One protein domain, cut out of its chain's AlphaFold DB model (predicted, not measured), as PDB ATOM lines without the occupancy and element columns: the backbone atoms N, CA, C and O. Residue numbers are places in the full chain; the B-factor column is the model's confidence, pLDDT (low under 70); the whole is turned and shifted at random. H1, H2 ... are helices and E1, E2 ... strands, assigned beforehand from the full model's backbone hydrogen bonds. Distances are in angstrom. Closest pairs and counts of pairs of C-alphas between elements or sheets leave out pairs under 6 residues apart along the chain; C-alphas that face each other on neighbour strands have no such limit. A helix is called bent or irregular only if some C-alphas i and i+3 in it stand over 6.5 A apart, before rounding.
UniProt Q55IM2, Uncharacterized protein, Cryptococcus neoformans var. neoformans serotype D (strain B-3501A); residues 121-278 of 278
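This is residues 121 to 278 of the 278 residues of an uncharacterized protein of Cryptococcus neoformans var. neoformans serotype D (strain B-3501A) (UniProt Q55IM2). Two long helices, H3 and H5, lie side by side and run opposite ways, making the core of this domain. At one end of the pair H1 packs on residues 269 to 273 of H5, about perpendicular to it, with the short H2 nearby; towards the other end the two-strand hairpin E1 and E2 packs on residues 178 to 188 of H3, and H4 lies near the first residues of H5. The printed part has 158 residues, with five named helices and two named strands in the order H1 H2 H3 E1 E2 H4 H5; the sheet, E1 - E2, is antiparallel and the class is mostly helix. The whole is compact, with a radius of gyration of the C-alphas of 17.5 A and spans of 53 by 42 by 25 A.

Start at the first helix, H1, residues 131 to 141, and compare it with the last, H5, residues 256 to 275. They touch, with only residues 269 to 273 of H5 taking part; the closest C-alphas, of Glu 133 and Ala 273, are 5.0 A apart, and the lines stand about perpendicular at 85 degrees. Go on to H2, residues 162 to 165, which is apart from H1. H2 is close to H5 but not clearly touching, and the closest C-alphas, of Asp 163 and Thr 275, are 5.8 A apart. Next comes H3, residues 167 to 188, which touches H5 with 19 pairs of C-alphas within 8 A. Their closest C-alphas, of Arg 176 and Ala 271, are 5.6 A apart, and they run opposite ways at a shallow tilt of 15 degrees. Further along, E1, residues 194 to 198, and E2, residues 211 to 215, form a hairpin of antiparallel neighbours; look for N 195 and O 214 at 2.7 A and N 214 and O 195 at 2.8 A, within hydrogen-bond range. The closest C-alphas of H3 and E1, of Tyr 185 and Val 196, are 6.7 A apart. Then find H4, residues 239 to 251, close to H5 but not clearly touching: the closest C-alphas, of Arg 249 and Phe 257, are 5.5 A apart, at a steep tilt of 44 degrees, opposite ways. Among the pairs that are apart are H1 and H3, E1 and H5, and H1 and H4. In H1, H4 and H5 every O i to N i+4 pair is within hydrogen-bond range, in H3 15 of 18 are, and H2 is too short for such a pair.

Find C-alpha 131 at (-50.760, 2.077, -66.060); from there H1 runs 15.1 A to C-alpha 141. H2 has four residues, 162 to 165. H3 begins at C-alpha 167, at (-42.567, 23.603, -52.181), and runs 31.6 A to C-alpha 188; it is irregular, with C-alphas 168 and 171 8.2 A apart. E1 covers 13.0 A from C-alpha 194 to 198, and E2 covers 13.1 A from 211 to 215. H4 runs 19.0 A from C-alpha 239 to 251. H5 runs 29.0 A from C-alpha 256 to C-alpha 275 at (-46.563, 14.276, -58.330).

The two C-alphas farthest apart, those of Pro 149 and Lys 216, are 53.1 A apart. The printed part, residues 121 to 278, has no cut, and residue 278 is the chain's last. Look for long links from H1 to H2, E1 to E2 and E2 to H4, with 20, 12 and 23 residues between the elements. The mean pLDDT of the printed part is 80.6; the model's confidence is under 70 at residue 147, residues 201 to 209, 214 to 227, and 277 to 278.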
ATOM      1  N   ILE A 121     -50.708  -8.703 -55.531       90.56
ATOM      2  CA  ILE A 121     -51.675  -9.270 -56.467       90.56
ATOM      3  C   ILE A 121     -52.947  -8.398 -56.431       90.56
ATOM      4  O   ILE A 121     -53.568  -8.279 -55.368       90.56
ATOM      5  N   PRO A 122     -53.350  -7.766 -57.550       89.81
ATOM      6  CA  PRO A 122     -54.341  -6.684 -57.573       89.81
ATOM      7  C   PRO A 122     -55.811  -7.165 -57.569       89.81
ATOM      8  O   PRO A 122     -56.660  -6.628 -58.289       89.81
ATOM      9  N   TYR A 123     -56.146  -8.164 -56.741       88.56
ATOM     10  CA  TYR A 123     -57.516  -8.694 -56.648       88.56
ATOM     11  C   TYR A 123     -58.510  -7.656 -56.117       88.56
ATOM     12  O   TYR A 123     -59.611  -7.512 -56.646       88.56
ATOM     13  N   LEU A 124     -58.101  -6.890 -55.102       88.12
ATOM     14  CA  LEU A 124     -58.930  -5.875 -54.454       88.12
ATOM     15  C   LEU A 124     -58.649  -4.491 -55.047       88.12
ATOM     16  O   LEU A 124     -57.489  -4.132 -55.242       88.12
ATOM     17  N   GLN A 125     -59.689  -3.680 -55.264       90.31
ATOM     18  CA  GLN A 125     -59.575  -2.312 -55.799       90.31
ATOM     19  C   GLN A 125     -58.535  -1.433 -55.061       90.31
ATOM     20  O   GLN A 125     -57.737  -0.780 -55.735       90.31
ATOM     21  N   PRO A 126     -58.430  -1.469 -53.717       89.06
ATOM     22  CA  PRO A 126     -57.355  -0.807 -52.976       89.06
ATOM     23  C   PRO A 126     -55.928  -1.150 -53.460       89.06
ATOM     24  O   PRO A 126     -55.032  -0.308 -53.459       89.06
ATOM     25  N   LEU A 127     -55.700  -2.378 -53.910       92.69
ATOM     26  CA  LEU A 127     -54.383  -2.887 -54.302       92.69
ATOM     27  C   LEU A 127     -54.076  -2.703 -55.796       92.69
ATOM     28  O   LEU A 127     -52.991  -3.066 -56.242       92.69
ATOM     29  N   ARG A 128     -55.013  -2.150 -56.575       94.31
ATOM     30  CA  ARG A 128     -54.824  -1.902 -58.009       94.31
ATOM     31  C   ARG A 128     -53.999  -0.642 -58.239       94.31
ATOM     32  O   ARG A 128     -54.246   0.378 -57.590       94.31
ATOM     33  N   LEU A 129     -53.076  -0.732 -59.191       93.62
ATOM     34  CA  LEU A 129     -52.344   0.383 -59.783       93.62
ATOM     35  C   LEU A 129     -52.784   0.520 -61.246       93.62
ATOM     36  O   LEU A 129     -52.941  -0.480 -61.944       93.62
ATOM     37  N   SER A 130     -53.008   1.747 -61.693       91.44
ATOM     38  CA  SER A 130     -53.209   2.096 -63.101       91.44
ATOM     39  C   SER A 130     -51.890   2.049 -63.879       91.44
ATOM     40  O   SER A 130     -50.810   2.047 -63.290       91.44
ATOM     41  N   ASN A 131     -51.959   2.079 -65.213       88.88
ATOM     42  CA  ASN A 131     -50.760   2.077 -66.060       88.88
ATOM     43  C   ASN A 131     -49.828   3.260 -65.762       88.88
ATOM     44  O   ASN A 131     -48.620   3.073 -65.714       88.88
ATOM     45  N   VAL A 132     -50.376   4.453 -65.502       87.06
ATOM     46  CA  VAL A 132     -49.581   5.646 -65.153       87.06
ATOM     47  C   VAL A 132     -48.902   5.480 -63.791       87.06
ATOM     48  O   VAL A 132     -47.750   5.874 -63.612       87.06
ATOM     49  N   GLU A 133     -49.584   4.853 -62.830       91.06
ATOM     50  CA  GLU A 133     -49.007   4.566 -61.513       91.06
ATOM     51  C   GLU A 133     -47.895   3.511 -61.601       91.06
ATOM     52  O   GLU A 133     -46.832   3.693 -61.008       91.06
ATOM     53  N   ILE A 134     -48.090   2.455 -62.398       91.50
ATOM     54  CA  ILE A 134     -47.049   1.459 -62.688       91.50
ATOM     55  C   ILE A 134     -45.861   2.125 -63.387       91.50
ATOM     56  O   ILE A 134     -44.729   1.956 -62.942       91.50
ATOM     57  N   ALA A 135     -46.107   2.928 -64.426       89.06
ATOM     58  CA  ALA A 135     -45.081   3.666 -65.160       89.06
ATOM     59  C   ALA A 135     -44.240   4.546 -64.227       89.06
ATOM     60  O   ALA A 135     -43.011   4.494 -64.265       89.06
ATOM     61  N   SER A 136     -44.896   5.271 -63.316       87.69
ATOM     62  CA  SER A 136     -44.237   6.113 -62.311       87.69
ATOM     63  C   SER A 136     -43.373   5.297 -61.345       87.69
ATOM     64  O   SER A 136     -42.255   5.690 -61.013       87.69
ATOM     65  N   GLY A 137     -43.863   4.130 -60.912       91.00
ATOM     66  CA  GLY A 137     -43.091   3.188 -60.103       91.00
ATOM     67  C   GLY A 137     -41.866   2.641 -60.842       91.00
ATOM     68  O   GLY A 137     -40.785   2.557 -60.261       91.00
ATOM     69  N   LEU A 138     -42.009   2.307 -62.128       91.88
ATOM     70  CA  LEU A 138     -40.910   1.828 -62.970       91.88
ATOM     71  C   LEU A 138     -39.868   2.921 -63.240       91.88
ATOM     72  O   LEU A 138     -38.675   2.620 -63.196       91.88
ATOM     73  N   HIS A 139     -40.293   4.165 -63.474       88.19
ATOM     74  CA  HIS A 139     -39.404   5.326 -63.608       88.19
ATOM     75  C   HIS A 139     -38.500   5.467 -62.386       88.19
ATOM     76  O   HIS A 139     -37.275   5.465 -62.500       88.19
ATOM     77  N   ASP A 140     -39.108   5.467 -61.202       89.12
ATOM     78  CA  ASP A 140     -38.380   5.615 -59.951       89.12
ATOM     79  C   ASP A 140     -37.418   4.448 -59.677       89.12
ATOM     80  O   ASP A 140     -36.280   4.656 -59.261       89.12
ATOM     81  N   ARG A 141     -37.838   3.210 -59.971       92.00
ATOM     82  CA  ARG A 141     -37.008   1.996 -59.823       92.00
ATOM     83  C   ARG A 141     -35.781   1.975 -60.707       92.00
ATOM     84  O   ARG A 141     -34.842   1.227 -60.447       92.00
ATOM     85  N   THR A 142     -35.826   2.736 -61.784       91.81
ATOM     86  CA  THR A 142     -34.782   2.739 -62.802       91.81
ATOM     87  C   THR A 142     -34.033   4.054 -62.844       91.81
ATOM     88  O   THR A 142     -33.247   4.273 -63.757       91.81
ATOM     89  N   LEU A 143     -34.245   4.869 -61.800       90.75
ATOM     90  CA  LEU A 143     -33.556   6.121 -61.511       90.75
ATOM     91  C   LEU A 143     -33.671   7.146 -62.644       90.75
ATOM     92  O   LEU A 143     -32.885   8.081 -62.726       90.75
ATOM     93  N   VAL A 144     -34.694   7.003 -63.486       81.62
ATOM     94  CA  VAL A 144     -34.968   7.947 -64.564       81.62
ATOM     95  C   VAL A 144     -35.725   9.135 -63.978       81.62
ATOM     96  O   VAL A 144     -36.776   8.966 -63.355       81.62
ATOM     97  N   GLY A 145     -35.192  10.340 -64.190       71.75
ATOM     98  CA  GLY A 145     -35.828  11.596 -63.792       71.75
ATOM     99  C   GLY A 145     -37.145  11.880 -64.527       71.75
ATOM    100  O   GLY A 145     -37.631  11.073 -65.324       71.75
ATOM    101  N   SER A 146     -37.737  13.049 -64.261       71.19
ATOM    102  CA  SER A 146     -38.908  13.499 -65.024       71.19
ATOM    103  C   SER A 146     -38.533  13.691 -66.495       71.19
ATOM    104  O   SER A 146     -37.435  14.142 -66.818       71.19
ATOM    105  N   SER A 147     -39.469  13.371 -67.387       69.44
ATOM    106  CA  SER A 147     -39.366  13.677 -68.817       69.44
ATOM    107  C   SER A 147     -39.340  15.185 -69.089       69.44
ATOM    108  O   SER A 147     -38.873  15.613 -70.144       69.44
ATOM    109  N   ILE A 148     -39.820  15.991 -68.135       75.56
ATOM    110  CA  ILE A 148     -39.874  17.442 -68.236       75.56
ATOM    111  C   ILE A 148     -38.670  18.037 -67.496       75.56
ATOM    112  O   ILE A 148     -38.565  17.867 -66.281       75.56
ATOM    113  N   PRO A 149     -37.787  18.784 -68.184       78.50
ATOM    114  CA  PRO A 149     -36.587  19.342 -67.566       78.50
ATOM    115  C   PRO A 149     -36.901  20.459 -66.564       78.50
ATOM    116  O   PRO A 149     -36.124  20.674 -65.643       78.50
ATOM    117  N   VAL A 150     -38.050  21.133 -66.702       86.62
ATOM    118  CA  VAL A 150     -38.471  22.259 -65.856       86.62
ATOM    119  C   VAL A 150     -39.809  21.961 -65.183       86.62
ATOM    120  O   VAL A 150     -40.793  21.579 -65.818       86.62
ATOM    121  N   CYS A 151     -39.882  22.170 -63.873       84.75
ATOM    122  CA  CYS A 151     -41.088  21.930 -63.100       84.75
ATOM    123  C   CYS A 151     -42.186  22.947 -63.431       84.75
ATOM    124  O   CYS A 151     -42.048  24.139 -63.173       84.75
ATOM    125  N   ARG A 152     -43.351  22.462 -63.873       82.62
ATOM    126  CA  ARG A 152     -44.526  23.302 -64.189       82.62
ATOM    127  C   ARG A 152     -45.121  24.071 -63.000       82.62
ATOM    128  O   ARG A 152     -45.962  24.932 -63.208       82.62
ATOM    129  N   PHE A 153     -44.729  23.739 -61.768       84.00
ATOM    130  CA  PHE A 153     -45.281  24.356 -60.558       84.00
ATOM    131  C   PHE A 153     -44.379  25.448 -59.987       84.00
ATOM    132  O   PHE A 153     -44.886  26.480 -59.564       84.00
ATOM    133  N   CYS A 154     -43.061  25.225 -59.941       87.56
ATOM    134  CA  CYS A 154     -42.115  26.192 -59.371       87.56
ATOM    135  C   CYS A 154     -41.165  26.823 -60.398       87.56
ATOM    136  O   CYS A 154     -40.417  27.721 -60.032       87.56
ATOM    137  N   GLY A 155     -41.159  26.351 -61.647       87.12
ATOM    138  CA  GLY A 155     -40.315  26.880 -62.722       87.12
ATOM    139  C   GLY A 155     -38.825  26.536 -62.623       87.12
ATOM    140  O   GLY A 155     -38.052  26.999 -63.449       87.12
ATOM    141  N   SER A 156     -38.405  25.744 -61.633       87.56
ATOM    142  CA  SER A 156     -37.009  25.307 -61.473       87.56
ATOM    143  C   SER A 156     -36.720  24.039 -62.271       87.56
ATOM    144  O   SER A 156     -37.653  23.314 -62.629       87.56
ATOM    145  N   ASP A 157     -35.439  23.726 -62.466       86.00
ATOM    146  CA  ASP A 157     -35.023  22.428 -62.995       86.00
ATOM    147  C   ASP A 157     -35.647  21.286 -62.184       86.00
ATOM    148  O   ASP A 157     -35.800  21.369 -60.959       86.00
ATOM    149  N   SER A 158     -36.016  20.212 -62.879       82.00
ATOM    150  CA  SER A 158     -36.717  19.057 -62.323       82.00
ATOM    151  C   SER A 158     -35.857  17.785 -62.371       82.00
ATOM    152  O   SER A 158     -36.240  16.811 -63.029       82.00
ATOM    153  N   PRO A 159     -34.700  17.752 -61.673       82.69
ATOM    154  CA  PRO A 159     -33.899  16.538 -61.551       82.69
ATOM    155  C   PRO A 159     -34.660  15.437 -60.795       82.69
ATOM    156  O   PRO A 159     -35.734  15.660 -60.225       82.69
ATOM    157  N   LEU A 160     -34.086  14.231 -60.756       83.31
ATOM    158  CA  LEU A 160     -34.641  13.104 -60.004       83.31
ATOM    159  C   LEU A 160     -34.983  13.513 -58.557       83.31
ATOM    160  O   LEU A 160     -34.136  14.019 -57.825       83.31
ATOM    161  N   GLY A 161     -36.231  13.282 -58.141       79.56
ATOM    162  CA  GLY A 161     -36.718  13.599 -56.794       79.56
ATOM    163  C   GLY A 161     -37.115  15.061 -56.558       79.56
ATOM    164  O   GLY A 161     -37.534  15.393 -55.449       79.56
ATOM    165  N   HIS A 162     -37.038  15.934 -57.569       84.62
ATOM    166  CA  HIS A 162     -37.547  17.306 -57.469       84.62
ATOM    167  C   HIS A 162     -39.030  17.351 -57.080       84.62
ATOM    168  O   HIS A 162     -39.452  18.183 -56.276       84.62
ATOM    169  N   ASP A 163     -39.827  16.444 -57.640       78.12
ATOM    170  CA  ASP A 163     -41.268  16.349 -57.430       78.12
ATOM    171  C   ASP A 163     -41.659  16.165 -55.957       78.12
ATOM    172  O   ASP A 163     -42.742  16.600 -55.561       78.12
ATOM    173  N   GLU A 164     -40.751  15.606 -55.157       75.19
ATOM    174  CA  GLU A 164     -40.896  15.369 -53.721       75.19
ATOM    175  C   GLU A 164     -40.483  16.560 -52.842       75.19
ATOM    176  O   GLU A 164     -40.943  16.688 -51.706       75.19
ATOM    177  N   LEU A 165     -39.606  17.431 -53.351       79.12
ATOM    178  CA  LEU A 165     -39.040  18.573 -52.618       79.12
ATOM    179  C   LEU A 165     -39.655  19.915 -53.033       79.12
ATOM    180  O   LEU A 165     -39.484  20.929 -52.351       79.12
ATOM    181  N   CYS A 166     -40.369  19.938 -54.154       83.50
ATOM    182  CA  CYS A 166     -40.974  21.138 -54.703       83.50
ATOM    183  C   CYS A 166     -41.998  21.739 -53.725       83.50
ATOM    184  O   CYS A 166     -43.102  21.222 -53.552       83.50
ATOM    185  N   ARG A 167     -41.680  22.900 -53.134       81.88
ATOM    186  CA  ARG A 167     -42.567  23.603 -52.181       81.88
ATOM    187  C   ARG A 167     -43.934  23.948 -52.774       81.88
ATOM    188  O   ARG A 167     -44.940  23.860 -52.075       81.88
ATOM    189  N   ALA A 168     -43.989  24.248 -54.073       82.62
ATOM    190  CA  ALA A 168     -45.242  24.495 -54.791       82.62
ATOM    191  C   ALA A 168     -46.165  23.254 -54.858       82.62
ATOM    192  O   ALA A 168     -47.310  23.349 -55.291       82.62
ATOM    193  N   ARG A 169     -45.687  22.083 -54.408       76.94
ATOM    194  CA  ARG A 169     -46.412  20.807 -54.361       76.94
ATOM    195  C   ARG A 169     -46.726  20.335 -52.935       76.94
ATOM    196  O   ARG A 169     -47.174  19.205 -52.768       76.94
ATOM    197  N   ASN A 170     -46.584  21.192 -51.918       75.00
ATOM    198  CA  ASN A 170     -46.865  20.860 -50.511       75.00
ATOM    199  C   ASN A 170     -48.226  20.155 -50.254       75.00
ATOM    200  O   ASN A 170     -48.263  19.204 -49.469       75.00
ATOM    201  N   PRO A 171     -49.337  20.497 -50.948       79.19
ATOM    202  CA  PRO A 171     -50.600  19.770 -50.779       79.19
ATOM    203  C   PRO A 171     -50.498  18.260 -51.060       79.19
ATOM    204  O   PRO A 171     -51.236  17.467 -50.475       79.19
ATOM    205  N   TRP A 172     -49.586  17.836 -51.938       79.44
ATOM    206  CA  TRP A 172     -49.381  16.427 -52.273       79.44
ATOM    207  C   TRP A 172     -48.637  15.669 -51.175       79.44
ATOM    208  O   TRP A 172     -49.002  14.530 -50.876       79.44
ATOM    209  N   THR A 173     -47.679  16.320 -50.512       80.19
ATOM    210  CA  THR A 173     -46.998  15.782 -49.327       80.19
ATOM    211  C   THR A 173     -48.003  15.486 -48.217       80.19
ATOM    212  O   THR A 173     -48.019  14.372 -47.689       80.19
ATOM    213  N   GLN A 174     -48.912  16.427 -47.931       82.75
ATOM    214  CA  GLN A 174     -49.967  16.224 -46.935       82.75
ATOM    215  C   GLN A 174     -50.932  15.101 -47.337       82.75
ATOM    216  O   GLN A 174     -51.288  14.259 -46.515       82.75
ATOM    217  N   ARG A 175     -51.342  15.037 -48.612       85.06
ATOM    218  CA  ARG A 175     -52.218  13.960 -49.105       85.06
ATOM    219  C   ARG A 175     -51.580  12.582 -48.959       85.06
ATOM    220  O   ARG A 175     -52.271  11.650 -48.556       85.06
ATOM    221  N   ARG A 176     -50.288  12.445 -49.273       85.88
ATOM    222  CA  ARG A 176     -49.542  11.194 -49.065       85.88
ATOM    223  C   ARG A 176     -49.522  10.816 -47.590       85.88
ATOM    224  O   ARG A 176     -49.864   9.685 -47.258       85.88
ATOM    225  N   HIS A 177     -49.139  11.758 -46.730       86.12
ATOM    226  CA  HIS A 177     -49.097  11.556 -45.285       86.12
ATOM    227  C   HIS A 177     -50.442  11.045 -44.753       86.12
ATOM    228  O   HIS A 177     -50.511   9.980 -44.143       86.12
ATOM    229  N   ASN A 178     -51.532  11.734 -45.096       87.69
ATOM    230  CA  ASN A 178     -52.873  11.359 -44.662       87.69
ATOM    231  C   ASN A 178     -53.285   9.979 -45.199       87.69
ATOM    232  O   ASN A 178     -53.853   9.184 -44.457       87.69
ATOM    233  N   ALA A 179     -52.965   9.656 -46.459       89.88
ATOM    234  CA  ALA A 179     -53.268   8.345 -47.037       89.88
ATOM    235  C   ALA A 179     -52.561   7.205 -46.287       89.88
ATOM    236  O   ALA A 179     -53.193   6.195 -45.973       89.88
ATOM    237  N   ILE A 180     -51.279   7.378 -45.950       90.00
ATOM    238  CA  ILE A 180     -50.518   6.390 -45.175       90.00
ATOM    239  C   ILE A 180     -51.095   6.257 -43.760       90.00
ATOM    240  O   ILE A 180     -51.349   5.136 -43.317       90.00
ATOM    241  N   ASN A 181     -51.385   7.373 -43.085       88.31
ATOM    242  CA  ASN A 181     -51.981   7.353 -41.746       88.31
ATOM    243  C   ASN A 181     -53.341   6.652 -41.732       88.31
ATOM    244  O   ASN A 181     -53.604   5.852 -40.837       88.31
ATOM    245  N   CYS A 182     -54.182   6.872 -42.748       89.50
ATOM    246  CA  CYS A 182     -55.446   6.154 -42.890       89.50
ATOM    247  C   CYS A 182     -55.239   4.638 -43.031       89.50
ATOM    248  O   CYS A 182     -55.987   3.867 -42.431       89.50
ATOM    249  N   VAL A 183     -54.232   4.192 -43.792       92.56
ATOM    250  CA  VAL A 183     -53.925   2.758 -43.940       92.56
ATOM    251  C   VAL A 183     -53.465   2.150 -42.617       92.56
ATOM    252  O   VAL A 183     -53.959   1.085 -42.240       92.56
ATOM    253  N   ILE A 184     -52.555   2.823 -41.911       89.75
ATOM    254  CA  ILE A 184     -52.046   2.378 -40.609       89.75
ATOM    255  C   ILE A 184     -53.199   2.303 -39.598       89.75
ATOM    256  O   ILE A 184     -53.411   1.263 -38.977       89.75
ATOM    257  N   TYR A 185     -54.016   3.357 -39.508       87.94
ATOM    258  CA  TYR A 185     -55.210   3.406 -38.662       87.94
ATOM    259  C   TYR A 185     -56.152   2.220 -38.903       87.94
ATOM    260  O   TYR A 185     -56.556   1.543 -37.956       87.94
ATOM    261  N   GLN A 186     -56.487   1.948 -40.170       90.06
ATOM    262  CA  GLN A 186     -57.425   0.886 -40.541       90.06
ATOM    263  C   GLN A 186     -56.973  -0.493 -40.052       90.06
ATOM    264  O   GLN A 186     -57.820  -1.294 -39.663       90.06
ATOM    265  N   HIS A 187     -55.666  -0.764 -40.059       89.50
ATOM    266  CA  HIS A 187     -55.122  -2.056 -39.638       89.50
ATOM    267  C   HIS A 187     -54.881  -2.117 -38.129       89.50
ATOM    268  O   HIS A 187     -55.188  -3.130 -37.509       89.50
ATOM    269  N   LEU A 188     -54.420  -1.032 -37.501       85.06
ATOM    270  CA  LEU A 188     -54.263  -0.983 -36.045       85.06
ATOM    271  C   LEU A 188     -55.602  -1.131 -35.316       85.06
ATOM    272  O   LEU A 188     -55.663  -1.781 -34.276       85.06
ATOM    273  N   LYS A 189     -56.696  -0.605 -35.883       85.88
ATOM    274  CA  LYS A 189     -58.054  -0.775 -35.337       85.88
ATOM    275  C   LYS A 189     -58.521  -2.240 -35.311       85.88
ATOM    276  O   LYS A 189     -59.452  -2.565 -34.584       85.88
ATOM    277  N   GLN A 190     -57.898  -3.125 -36.091       85.88
ATOM    278  CA  GLN A 190     -58.226  -4.556 -36.107       85.88
ATOM    279  C   GLN A 190     -57.563  -5.332 -34.961       85.88
ATOM    280  O   GLN A 190     -57.904  -6.492 -34.740       85.88
ATOM    281  N   ILE A 191     -56.625  -4.718 -34.231       83.88
ATOM    282  CA  ILE A 191     -55.997  -5.332 -33.059       83.88
ATOM    283  C   ILE A 191     -57.037  -5.432 -31.939       83.88
ATOM    284  O   ILE A 191     -57.682  -4.447 -31.570       83.88
ATOM    285  N   GLN A 192     -57.196  -6.627 -31.371       80.56
ATOM    286  CA  GLN A 192     -58.174  -6.862 -30.314       80.56
ATOM    287  C   GLN A 192     -57.884  -5.978 -29.090       80.56
ATOM    288  O   GLN A 192     -56.781  -5.976 -28.544       80.56
ATOM    289  N   GLY A 193     -58.894  -5.223 -28.654       75.38
ATOM    290  CA  GLY A 193     -58.780  -4.312 -27.513       75.38
ATOM    291  C   GLY A 193     -58.042  -3.002 -27.805       75.38
ATOM    292  O   GLY A 193     -57.768  -2.263 -26.857       75.38
ATOM    293  N   ALA A 194     -57.717  -2.701 -29.071       77.00
ATOM    294  CA  ALA A 194     -57.129  -1.428 -29.477       77.00
ATOM    295  C   ALA A 194     -58.183  -0.352 -29.748       77.00
ATOM    296  O   ALA A 194     -59.129  -0.535 -30.507       77.00
ATOM    297  N   THR A 195     -57.962   0.810 -29.146       78.44
ATOM    298  CA  THR A 195     -58.593   2.082 -29.481       78.44
ATOM    299  C   THR A 195     -57.553   2.918 -30.207       78.44
ATOM    300  O   THR A 195     -56.474   3.168 -29.672       78.44
ATOM    301  N   VAL A 196     -57.855   3.315 -31.439       78.56
ATOM    302  CA  VAL A 196     -56.956   4.128 -32.261       78.56
ATOM    303  C   VAL A 196     -57.644   5.447 -32.572       78.56
ATOM    304  O   VAL A 196     -58.798   5.454 -32.997       78.56
ATOM    305  N   GLU A 197     -56.935   6.549 -32.377       78.75
ATOM    306  CA  GLU A 197     -57.378   7.908 -32.685       78.75
ATOM    307  C   GLU A 197     -56.429   8.518 -33.725       78.75
ATOM    308  O   GLU A 197     -55.208   8.386 -33.602       78.75
ATOM    309  N   ILE A 198     -56.988   9.166 -34.751       77.31
ATOM    310  CA  ILE A 198     -56.240   9.949 -35.748       77.31
ATOM    311  C   ILE A 198     -56.182  11.397 -35.275       77.31
ATOM    312  O   ILE A 198     -57.199  11.929 -34.837       77.31
ATOM    313  N   GLU A 199     -55.014  12.029 -35.397       75.38
ATOM    314  CA  GLU A 199     -54.819  13.445 -35.063       75.38
ATOM    315  C   GLU A 199     -55.284  13.881 -33.652       75.38
ATOM    316  O   GLU A 199     -55.895  14.946 -33.515       75.38
ATOM    317  N   PRO A 200     -55.024  13.121 -32.567       73.75
ATOM    318  CA  PRO A 200     -55.423  13.550 -31.233       73.75
ATOM    319  C   PRO A 200     -54.648  14.793 -30.784       73.75
ATOM    320  O   PRO A 200     -53.455  14.970 -31.064       73.75
ATOM    321  N   HIS A 201     -55.341  15.640 -30.029       67.25
ATOM    322  CA  HIS A 201     -54.755  16.819 -29.408       67.25
ATOM    323  C   HIS A 201     -53.759  16.419 -28.316       67.25
ATOM    324  O   HIS A 201     -54.056  15.577 -27.466       67.25
ATOM    325  N   MET A 202     -52.581  17.044 -28.319       64.50
ATOM    326  CA  MET A 202     -51.660  16.923 -27.193       64.50
ATOM    327  C   MET A 202     -52.156  17.732 -25.993       64.50
ATOM    328  O   MET A 202     -52.729  18.807 -26.147       64.50
ATOM    329  N   LEU A 203     -51.881  17.227 -24.785       61.09
ATOM    330  CA  LEU A 203     -52.212  17.896 -23.520       61.09
ATOM    331  C   LEU A 203     -51.456  19.227 -23.331       61.09
ATOM    332  O   LEU A 203     -51.882  20.057 -22.535       61.09
ATOM    333  N   SER A 204     -50.350  19.448 -24.059       52.59
ATOM    334  CA  SER A 204     -49.620  20.720 -24.068       52.59
ATOM    335  C   SER A 204     -49.297  21.178 -25.498       52.59
ATOM    336  O   SER A 204     -48.630  20.484 -26.267       52.59
ATOM    337  N   GLY A 205     -49.776  22.373 -25.854       56.97
ATOM    338  CA  GLY A 205     -49.468  23.060 -27.113       56.97
ATOM    339  C   GLY A 205     -50.443  22.820 -28.277       56.97
ATOM    340  O   GLY A 205     -51.341  21.990 -28.225       56.97
ATOM    341  N   GLN A 206     -50.244  23.575 -29.364       58.09
ATOM    342  CA  GLN A 206     -51.037  23.515 -30.609       58.09
ATOM    343  C   GLN A 206     -50.694  22.313 -31.516       58.09
ATOM    344  O   GLN A 206     -51.251  22.171 -32.604       58.09
ATOM    345  N   ARG A 207     -49.739  21.467 -31.115       57.78
ATOM    346  CA  ARG A 207     -49.255  20.349 -31.935       57.78
ATOM    347  C   ARG A 207     -50.197  19.146 -31.820       57.78
ATOM    348  O   ARG A 207     -50.682  18.829 -30.737       57.78
ATOM    349  N   ARG A 208     -50.435  18.477 -32.949       62.72
ATOM    350  CA  ARG A 208     -51.230  17.245 -33.051       62.72
ATOM    351  C   ARG A 208     -50.299  16.055 -33.250       62.72
ATOM    352  O   ARG A 208     -49.290  16.195 -33.939       62.72
ATOM    353  N   ASN A 209     -50.647  14.914 -32.664       68.62
ATOM    354  CA  ASN A 209     -49.954  13.652 -32.931       68.62
ATOM    355  C   ASN A 209     -50.599  12.978 -34.135       68.62
ATOM    356  O   ASN A 209     -51.809  13.051 -34.259       68.62
ATOM    357  N   ASP A 210     -49.851  12.274 -34.981       72.50
ATOM    358  CA  ASP A 210     -50.446  11.639 -36.168       72.50
ATOM    359  C   ASP A 210     -51.463  10.549 -35.797       72.50
ATOM    360  O   ASP A 210     -52.569  10.488 -36.341       72.50
ATOM    361  N   LEU A 211     -51.097   9.702 -34.832       73.56
ATOM    362  CA  LEU A 211     -51.907   8.592 -34.339       73.56
ATOM    363  C   LEU A 211     -51.688   8.399 -32.834       73.56
ATOM    364  O   LEU A 211     -50.571   8.528 -32.332       73.56
ATOM    365  N   ARG A 212     -52.745   8.012 -32.117       72.94
ATOM    366  CA  ARG A 212     -52.659   7.462 -30.757       72.94
ATOM    367  C   ARG A 212     -53.275   6.082 -30.747       72.94
ATOM    368  O   ARG A 212     -54.407   5.903 -31.183       72.94
ATOM    369  N   VAL A 213     -52.531   5.121 -30.217       71.25
ATOM    370  CA  VAL A 213     -52.980   3.743 -30.029       71.25
ATOM    371  C   VAL A 213     -53.028   3.475 -28.535       71.25
ATOM    372  O   VAL A 213     -52.025   3.618 -27.840       71.25
ATOM    373  N   VAL A 214     -54.195   3.089 -28.039       69.00
ATOM    374  CA  VAL A 214     -54.403   2.639 -26.663       69.00
ATOM    375  C   VAL A 214     -54.887   1.203 -26.733       69.00
ATOM    376  O   VAL A 214     -55.943   0.944 -27.295       69.00
ATOM    377  N   SER A 215     -54.153   0.250 -26.172       60.25
ATOM    378  CA  SER A 215     -54.678  -1.108 -26.018       60.25
ATOM    379  C   SER A 215     -54.136  -1.772 -24.759       60.25
ATOM    380  O   SER A 215     -53.108  -1.356 -24.226       60.25
ATOM    381  N   LYS A 216     -54.842  -2.804 -24.273       55.47
ATOM    382  CA  LYS A 216     -54.374  -3.637 -23.151       55.47
ATOM    383  C   LYS A 216     -53.119  -4.457 -23.508       55.47
ATOM    384  O   LYS A 216     -52.348  -4.767 -22.609       55.47
ATOM    385  N   ASN A 217     -52.914  -4.740 -24.800       48.47
ATOM    386  CA  ASN A 217     -51.817  -5.544 -25.366       48.47
ATOM    387  C   ASN A 217     -50.930  -4.755 -26.354       48.47
ATOM    388  O   ASN A 217     -50.077  -5.330 -27.019       48.47
ATOM    389  N   ALA A 218     -51.167  -3.456 -26.524       46.25
ATOM    390  CA  ALA A 218     -50.408  -2.609 -27.426       46.25
ATOM    391  C   ALA A 218     -49.111  -2.254 -26.715       46.25
ATOM    392  O   ALA A 218     -49.127  -2.109 -25.485       46.25
ATOM    393  N   PRO A 219     -48.009  -2.070 -27.460       46.56
ATOM    394  CA  PRO A 219     -46.817  -1.476 -26.880       46.56
ATOM    395  C   PRO A 219     -47.249  -0.221 -26.121       46.56
ATOM    396  O   PRO A 219     -47.942   0.638 -26.677       46.56
ATOM    397  N   LYS A 220     -46.949  -0.177 -24.813       43.34
ATOM    398  CA  LYS A 220     -47.269   0.963 -23.950       43.34
ATOM    399  C   LYS A 220     -46.620   2.178 -24.597       43.34
ATOM    400  O   LYS A 220     -45.420   2.378 -24.431       43.34
ATOM    401  N   VAL A 221     -47.396   2.972 -25.338       46.16
ATOM    402  CA  VAL A 221     -46.951   4.280 -25.809       46.16
ATOM    403  C   VAL A 221     -46.672   5.065 -24.536       46.16
ATOM    404  O   VAL A 221     -47.580   5.405 -23.774       46.16
ATOM    405  N   THR A 222     -45.388   5.182 -24.228       38.47
ATOM    406  CA  THR A 222     -44.838   5.609 -22.949       38.47
ATOM    407  C   THR A 222     -45.452   6.942 -22.535       38.47
ATOM    408  O   THR A 222     -45.218   7.970 -23.159       38.47
ATOM    409  N   GLY A 223     -46.278   6.924 -21.484       41.84
ATOM    410  CA  GLY A 223     -46.651   8.113 -20.709       41.84
ATOM    411  C   GLY A 223     -47.276   9.286 -21.474       41.84
ATOM    412  O   GLY A 223     -47.134  10.417 -21.026       41.84
ATOM    413  N   GLY A 224     -47.931   9.066 -22.618       47.78
ATOM    414  CA  GLY A 224     -48.498  10.169 -23.407       47.78
ATOM    415  C   GLY A 224     -47.459  11.032 -24.140       47.78
ATOM    416  O   GLY A 224     -47.797  12.119 -24.606       47.78
ATOM    417  N   VAL A 225     -46.215  10.559 -24.274       50.78
ATOM    418  CA  VAL A 225     -45.173  11.221 -25.070       50.78
ATOM    419  C   VAL A 225     -45.424  10.955 -26.557       50.78
ATOM    420  O   VAL A 225     -45.624   9.814 -26.972       50.78
ATOM    421  N   PHE A 226     -45.421  12.012 -27.375       57.34
ATOM    422  CA  PHE A 226     -45.529  11.892 -28.830       57.34
ATOM    423  C   PHE A 226     -44.368  11.071 -29.397       57.34
ATOM    424  O   PHE A 226     -43.205  11.442 -29.231       57.34
ATOM    425  N   LYS A 227     -44.689   9.992 -30.117       65.25
ATOM    426  CA  LYS A 227     -43.722   9.226 -30.906       65.25
ATOM    427  C   LYS A 227     -44.050   9.386 -32.397       65.25
ATOM    428  O   LYS A 227     -45.074   8.866 -32.836       65.25
ATOM    429  N   PRO A 228     -43.232  10.119 -33.174       70.25
ATOM    430  CA  PRO A 228     -43.505  10.337 -34.590       70.25
ATOM    431  C   PRO A 228     -43.280   9.065 -35.416       70.25
ATOM    432  O   PRO A 228     -42.280   8.359 -35.246       70.25
ATOM    433  N   ILE A 229     -44.176   8.817 -36.373       80.62
ATOM    434  CA  ILE A 229     -43.993   7.804 -37.418       80.62
ATOM    435  C   ILE A 229     -43.252   8.480 -38.571       80.62
ATOM    436  O   ILE A 229     -43.811   9.295 -39.298       80.62
ATOM    437  N   ILE A 230     -41.971   8.160 -38.735       83.19
ATOM    438  CA  ILE A 230     -41.103   8.805 -39.720       83.19
ATOM    439  C   ILE A 230     -40.822   7.824 -40.852       83.19
ATOM    440  O   ILE A 230     -40.086   6.845 -40.682       83.19
ATOM    441  N   LEU A 231     -41.395   8.141 -42.012       85.88
ATOM    442  CA  LEU A 231     -41.191   7.450 -43.278       85.88
ATOM    443  C   LEU A 231     -40.603   8.415 -44.303       85.88
ATOM    444  O   LEU A 231     -41.058   9.552 -44.438       85.88
ATOM    445  N   SER A 232     -39.620   7.948 -45.061       86.81
ATOM    446  CA  SER A 232     -39.149   8.651 -46.245       86.81
ATOM    447  C   SER A 232     -40.167   8.543 -47.386       86.81
ATOM    448  O   SER A 232     -41.074   7.706 -47.366       86.81
ATOM    449  N   THR A 233     -39.999   9.363 -48.424       81.25
ATOM    450  CA  THR A 233     -40.901   9.362 -49.592       81.25
ATOM    451  C   THR A 233     -40.945   8.019 -50.320       81.25
ATOM    452  O   THR A 233     -41.990   7.648 -50.847       81.25
ATOM    453  N   GLY A 234     -39.841   7.267 -50.315       82.38
ATOM    454  CA  GLY A 234     -39.771   5.918 -50.873       82.38
ATOM    455  C   GLY A 234     -39.950   4.786 -49.853       82.38
ATOM    456  O   GLY A 234     -39.725   3.630 -50.200       82.38
ATOM    457  N   GLY A 235     -40.368   5.086 -48.616       86.62
ATOM    458  CA  GLY A 235     -40.751   4.076 -47.623       86.62
ATOM    459  C   GLY A 235     -39.637   3.583 -46.694       86.62
ATOM    460  O   GLY A 235     -39.811   2.558 -46.030       86.62
ATOM    461  N   LEU A 236     -38.505   4.289 -46.609       90.62
ATOM    462  CA  LEU A 236     -37.489   4.015 -45.593       90.62
ATOM    463  C   LEU A 236     -37.998   4.469 -44.217       90.62
ATOM    464  O   LEU A 236     -38.490   5.584 -44.071       90.62
ATOM    465  N   MET A 237     -37.873   3.614 -43.207       91.44
ATOM    466  CA  MET A 237     -38.300   3.909 -41.838       91.44
ATOM    467  C   MET A 237     -37.147   4.465 -41.006       91.44
ATOM    468  O   MET A 237     -36.010   4.005 -41.124       91.44
ATOM    469  N   SER A 238     -37.451   5.398 -40.102       90.06
ATOM    470  CA  SER A 238     -36.539   5.696 -38.992       90.06
ATOM    471  C   SER A 238     -36.388   4.480 -38.063       90.06
ATOM    472  O   SER A 238     -37.248   3.597 -38.041       90.06
ATOM    473  N   ARG A 239     -35.318   4.439 -37.256       86.88
ATOM    474  CA  ARG A 239     -35.093   3.342 -36.293       86.88
ATOM    475  C   ARG A 239     -36.251   3.204 -35.301       86.88
ATOM    476  O   ARG A 239     -36.773   2.111 -35.137       86.88
ATOM    477  N   SER A 240     -36.707   4.318 -34.727       84.94
ATOM    478  CA  SER A 240     -37.810   4.322 -33.759       84.94
ATOM    479  C   SER A 240     -39.116   3.808 -34.360       84.94
ATOM    480  O   SER A 240     -39.825   3.054 -33.702       84.94
ATOM    481  N   THR A 241     -39.407   4.186 -35.610       87.25
ATOM    482  CA  THR A 241     -40.577   3.696 -36.352       87.25
ATOM    483  C   THR A 241     -40.451   2.213 -36.683       87.25
ATOM    484  O   THR A 241     -41.439   1.494 -36.598       87.25
ATOM    485  N   ALA A 242     -39.253   1.737 -37.032       87.88
ATOM    486  CA  ALA A 242     -39.017   0.326 -37.325       87.88
ATOM    487  C   ALA A 242     -39.225  -0.577 -36.099       87.88
ATOM    488  O   ALA A 242     -39.648  -1.720 -36.265       87.88
ATOM    489  N   ASP A 243     -38.950  -0.080 -34.891       85.44
ATOM    490  CA  ASP A 243     -39.218  -0.816 -33.655       85.44
ATOM    491  C   ASP A 243     -40.722  -0.896 -33.360       85.44
ATOM    492  O   ASP A 243     -41.221  -1.999 -33.158       85.44
ATOM    493  N   ASP A 244     -41.474   0.206 -33.498       82.44
ATOM    494  CA  ASP A 244     -42.950   0.163 -33.401       82.44
ATOM    495  C   ASP A 244     -43.554  -0.810 -34.421       82.44
ATOM    496  O   ASP A 244     -44.498  -1.546 -34.135       82.44
ATOM    497  N   TRP A 245     -42.973  -0.845 -35.622       87.62
ATOM    498  CA  TRP A 245     -43.375  -1.752 -36.692       87.62
ATOM    499  C   TRP A 245     -43.253  -3.226 -36.281       87.62
ATOM    500  O   TRP A 245     -44.082  -4.044 -36.680       87.62
ATOM    501  N   LYS A 246     -42.230  -3.594 -35.493       87.38
ATOM    502  CA  LYS A 246     -42.058  -4.969 -34.990       87.38
ATOM    503  C   LYS A 246     -43.138  -5.311 -33.971       87.38
ATOM    504  O   LYS A 246     -43.762  -6.359 -34.115       87.38
ATOM    505  N   ASP A 247     -43.406  -4.408 -33.034       83.62
ATOM    506  CA  ASP A 247     -44.431  -4.604 -32.006       83.62
ATOM    507  C   ASP A 247     -45.822  -4.757 -32.641       83.62
ATOM    508  O   ASP A 247     -46.609  -5.633 -32.281       83.62
ATOM    509  N   TRP A 248     -46.127  -3.947 -33.661       86.31
ATOM    510  CA  TRP A 248     -47.393  -4.047 -34.391       86.31
ATOM    511  C   TRP A 248     -47.528  -5.357 -35.159       86.31
ATOM    512  O   TRP A 248     -48.624  -5.908 -35.231       86.31
ATOM    513  N   ARG A 249     -46.434  -5.878 -35.720       88.50
ATOM    514  CA  ARG A 249     -46.440  -7.179 -36.399       88.50
ATOM    515  C   ARG A 249     -46.837  -8.308 -35.454       88.50
ATOM    516  O   ARG A 249     -47.535  -9.217 -35.887       88.50
ATOM    517  N   GLU A 250     -46.380  -8.253 -34.209       86.38
ATOM    518  CA  GLU A 250     -46.668  -9.267 -33.188       86.38
ATOM    519  C   GLU A 250     -48.091  -9.134 -32.633       86.38
ATOM    520  O   GLU A 250     -48.732 -10.138 -32.333       86.38
ATOM    521  N   ALA A 251     -48.613  -7.907 -32.553       83.81
ATOM    522  CA  ALA A 251     -49.957  -7.635 -32.045       83.81
ATOM    523  C   ALA A 251     -51.082  -7.815 -33.087       83.81
ATOM    524  O   ALA A 251     -52.246  -7.985 -32.715       83.81
ATOM    525  N   MET A 252     -50.780  -7.723 -34.387       86.69
ATOM    526  CA  MET A 252     -51.785  -7.833 -35.448       86.69
ATOM    527  C   MET A 252     -52.221  -9.283 -35.707       86.69
ATOM    528  O   MET A 252     -51.409 -10.203 -35.612       86.69
ATOM    529  N   PRO A 253     -53.480  -9.502 -36.137       87.62
ATOM    530  CA  PRO A 253     -53.918 -10.806 -36.626       87.62
ATOM    531  C   PRO A 253     -53.033 -11.319 -37.769       87.62
ATOM    532  O   PRO A 253     -52.480 -10.532 -38.548       87.62
ATOM    533  N   VAL A 254     -52.959 -12.646 -37.919       89.19
ATOM    534  CA  VAL A 254     -52.160 -13.309 -38.963       89.19
ATOM    535  C   VAL A 254     -52.468 -12.717 -40.344       89.19
ATOM    536  O   VAL A 254     -53.620 -12.621 -40.770       89.19
ATOM    537  N   GLY A 255     -51.420 -12.271 -41.040       88.75
ATOM    538  CA  GLY A 255     -51.507 -11.642 -42.361       88.75
ATOM    539  C   GLY A 255     -52.024 -10.195 -42.376       88.75
ATOM    540  O   GLY A 255     -51.946  -9.542 -43.418       88.75
ATOM    541  N   GLY A 256     -52.520  -9.650 -41.258       90.38
ATOM    542  CA  GLY A 256     -52.957  -8.251 -41.157       90.38
ATOM    543  C   GLY A 256     -51.809  -7.271 -41.400       90.38
ATOM    544  O   GLY A 256     -51.938  -6.329 -42.181       90.38
ATOM    545  N   PHE A 257     -50.646  -7.568 -40.822       91.25
ATOM    546  CA  PHE A 257     -49.441  -6.765 -40.996       91.25
ATOM    547  C   PHE A 257     -48.940  -6.742 -42.446       91.25
ATOM    548  O   PHE A 257     -48.656  -5.686 -43.004       91.25
ATOM    549  N   GLU A 258     -48.887  -7.901 -43.103       92.06
ATOM    550  CA  GLU A 258     -48.450  -8.003 -44.500       92.06
ATOM    551  C   GLU A 258     -49.407  -7.279 -45.453       92.06
ATOM    552  O   GLU A 258     -48.970  -6.635 -46.410       92.06
ATOM    553  N   LYS A 259     -50.719  -7.344 -45.180       92.44
ATOM    554  CA  LYS A 259     -51.736  -6.572 -45.908       92.44
ATOM    555  C   LYS A 259     -51.507  -5.071 -45.740       92.44
ATOM    556  O   LYS A 259     -51.543  -4.353 -46.742       92.44
ATOM    557  N   MET A 260     -51.210  -4.615 -44.523       93.12
ATOM    558  CA  MET A 260     -50.882  -3.215 -44.248       93.12
ATOM    559  C   MET A 260     -49.650  -2.766 -45.045       93.12
ATOM    560  O   MET A 260     -49.715  -1.765 -45.753       93.12
ATOM    561  N   GLU A 261     -48.546  -3.514 -45.005       93.62
ATOM    562  CA  GLU A 261     -47.307  -3.142 -45.707       93.62
ATOM    563  C   GLU A 261     -47.467  -3.095 -47.227       93.62
ATOM    564  O   GLU A 261     -46.950  -2.191 -47.890       93.62
ATOM    565  N   LYS A 262     -48.202  -4.058 -47.794       94.31
ATOM    566  CA  LYS A 262     -48.546  -4.072 -49.221       94.31
ATOM    567  C   LYS A 262     -49.405  -2.868 -49.591       94.31
ATOM    568  O   LYS A 262     -49.158  -2.221 -50.606       94.31
ATOM    569  N   ARG A 263     -50.387  -2.536 -48.751       95.06
ATOM    570  CA  ARG A 263     -51.262  -1.378 -48.945       95.06
ATOM    571  C   ARG A 263     -50.482  -0.064 -48.888       95.06
ATOM    572  O   ARG A 263     -50.696   0.781 -49.750       95.06
ATOM    573  N   ILE A 264     -49.559   0.084 -47.935       94.69
ATOM    574  CA  ILE A 264     -48.685   1.261 -47.834       94.69
ATOM    575  C   ILE A 264     -47.798   1.376 -49.074       94.69
ATOM    576  O   ILE A 264     -47.748   2.446 -49.670       94.69
ATOM    577  N   GLY A 265     -47.156   0.290 -49.514       94.94
ATOM    578  CA  GLY A 265     -46.328   0.314 -50.725       94.94
ATOM    579  C   GLY A 265     -47.099   0.753 -51.968       94.94
ATOM    580  O   GLY A 265     -46.603   1.567 -52.742       94.94
ATOM    581  N   VAL A 266     -48.335   0.275 -52.134       95.56
ATOM    582  CA  VAL A 266     -49.226   0.727 -53.217       95.56
ATOM    583  C   VAL A 266     -49.523   2.222 -53.091       95.56
ATOM    584  O   VAL A 266     -49.374   2.944 -54.070       95.56
ATOM    585  N   GLU A 267     -49.895   2.715 -51.906       93.75
ATOM    586  CA  GLU A 267     -50.174   4.145 -51.705       93.75
ATOM    587  C   GLU A 267     -48.942   5.037 -51.934       93.75
ATOM    588  O   GLU A 267     -49.096   6.144 -52.446       93.75
ATOM    589  N   LEU A 268     -47.725   4.562 -51.643       92.38
ATOM    590  CA  LEU A 268     -46.487   5.278 -51.977       92.38
ATOM    591  C   LEU A 268     -46.337   5.464 -53.494       92.38
ATOM    592  O   LEU A 268     -46.047   6.572 -53.950       92.38
ATOM    593  N   VAL A 269     -46.607   4.420 -54.285       93.00
ATOM    594  CA  VAL A 269     -46.577   4.507 -55.755       93.00
ATOM    595  C   VAL A 269     -47.677   5.431 -56.280       93.00
ATOM    596  O   VAL A 269     -47.408   6.288 -57.120       93.00
ATOM    597  N   LYS A 270     -48.903   5.320 -55.751       91.88
ATOM    598  CA  LYS A 270     -50.023   6.202 -56.130       91.88
ATOM    599  C   LYS A 270     -49.738   7.664 -55.815       91.88
ATOM    600  O   LYS A 270     -50.032   8.544 -56.620       91.88
ATOM    601  N   ALA A 271     -49.179   7.934 -54.638       88.56
ATOM    602  CA  ALA A 271     -48.800   9.278 -54.232       88.56
ATOM    603  C   ALA A 271     -47.767   9.868 -55.196       88.56
ATOM    604  O   ALA A 271     -47.940  11.002 -55.635       88.56
ATOM    605  N   ARG A 272     -46.762   9.074 -55.576       86.25
ATOM    606  CA  ARG A 272     -45.741   9.490 -56.535       86.25
ATOM    607  C   ARG A 272     -46.306   9.739 -57.925       86.25
ATOM    608  O   ARG A 272     -45.967  10.732 -58.537       86.25
ATOM    609  N   ALA A 273     -47.209   8.902 -58.418       87.31
ATOM    610  CA  ALA A 273     -47.810   9.107 -59.738       87.31
ATOM    611  C   ALA A 273     -48.620  10.409 -59.853       87.31
ATOM    612  O   ALA A 273     -48.820  10.931 -60.943       87.31
ATOM    613  N   ARG A 274     -49.102  10.946 -58.725       83.19
ATOM    614  CA  ARG A 274     -49.801  12.241 -58.682       83.19
ATOM    615  C   ARG A 274     -48.843  13.427 -58.734       83.19
ATOM    616  O   ARG A 274     -49.260  14.518 -59.113       83.19
ATOM    617  N   THR A 275     -47.597  13.240 -58.301       75.25
ATOM    618  CA  THR A 275     -46.563  14.276 -58.330       75.25
ATOM    619  C   THR A 275     -45.730  14.170 -59.596       75.25
ATOM    620  O   THR A 275     -45.477  15.178 -60.249       75.25
ATOM    621  N   LEU A 276     -45.315  12.974 -59.982       72.12
ATOM    622  CA  LEU A 276     -44.495  12.754 -61.155       72.12
ATOM    623  C   LEU A 276     -45.263  13.170 -62.410       72.12
ATOM    624  O   LEU A 276     -46.352  12.678 -62.690       72.12
ATOM    625  N   VAL A 277     -44.678  14.100 -63.160       62.38
ATOM    626  CA  VAL A 277     -45.167  14.434 -64.495       62.38
ATOM    627  C   VAL A 277     -44.322  13.623 -65.471       62.38
ATOM    628  O   VAL A 277     -43.104  13.826 -65.536       62.38
ATOM    629  N   LEU A 278     -44.973  12.662 -66.129       56.00
ATOM    630  CA  LEU A 278     -44.426  11.810 -67.188       56.00
ATOM    631  C   LEU A 278     -44.667  12.425 -68.571       56.00
ATOM    632  O   LEU A 278     -45.704  13.103 -68.756       56.00
TER     633      LEU A 278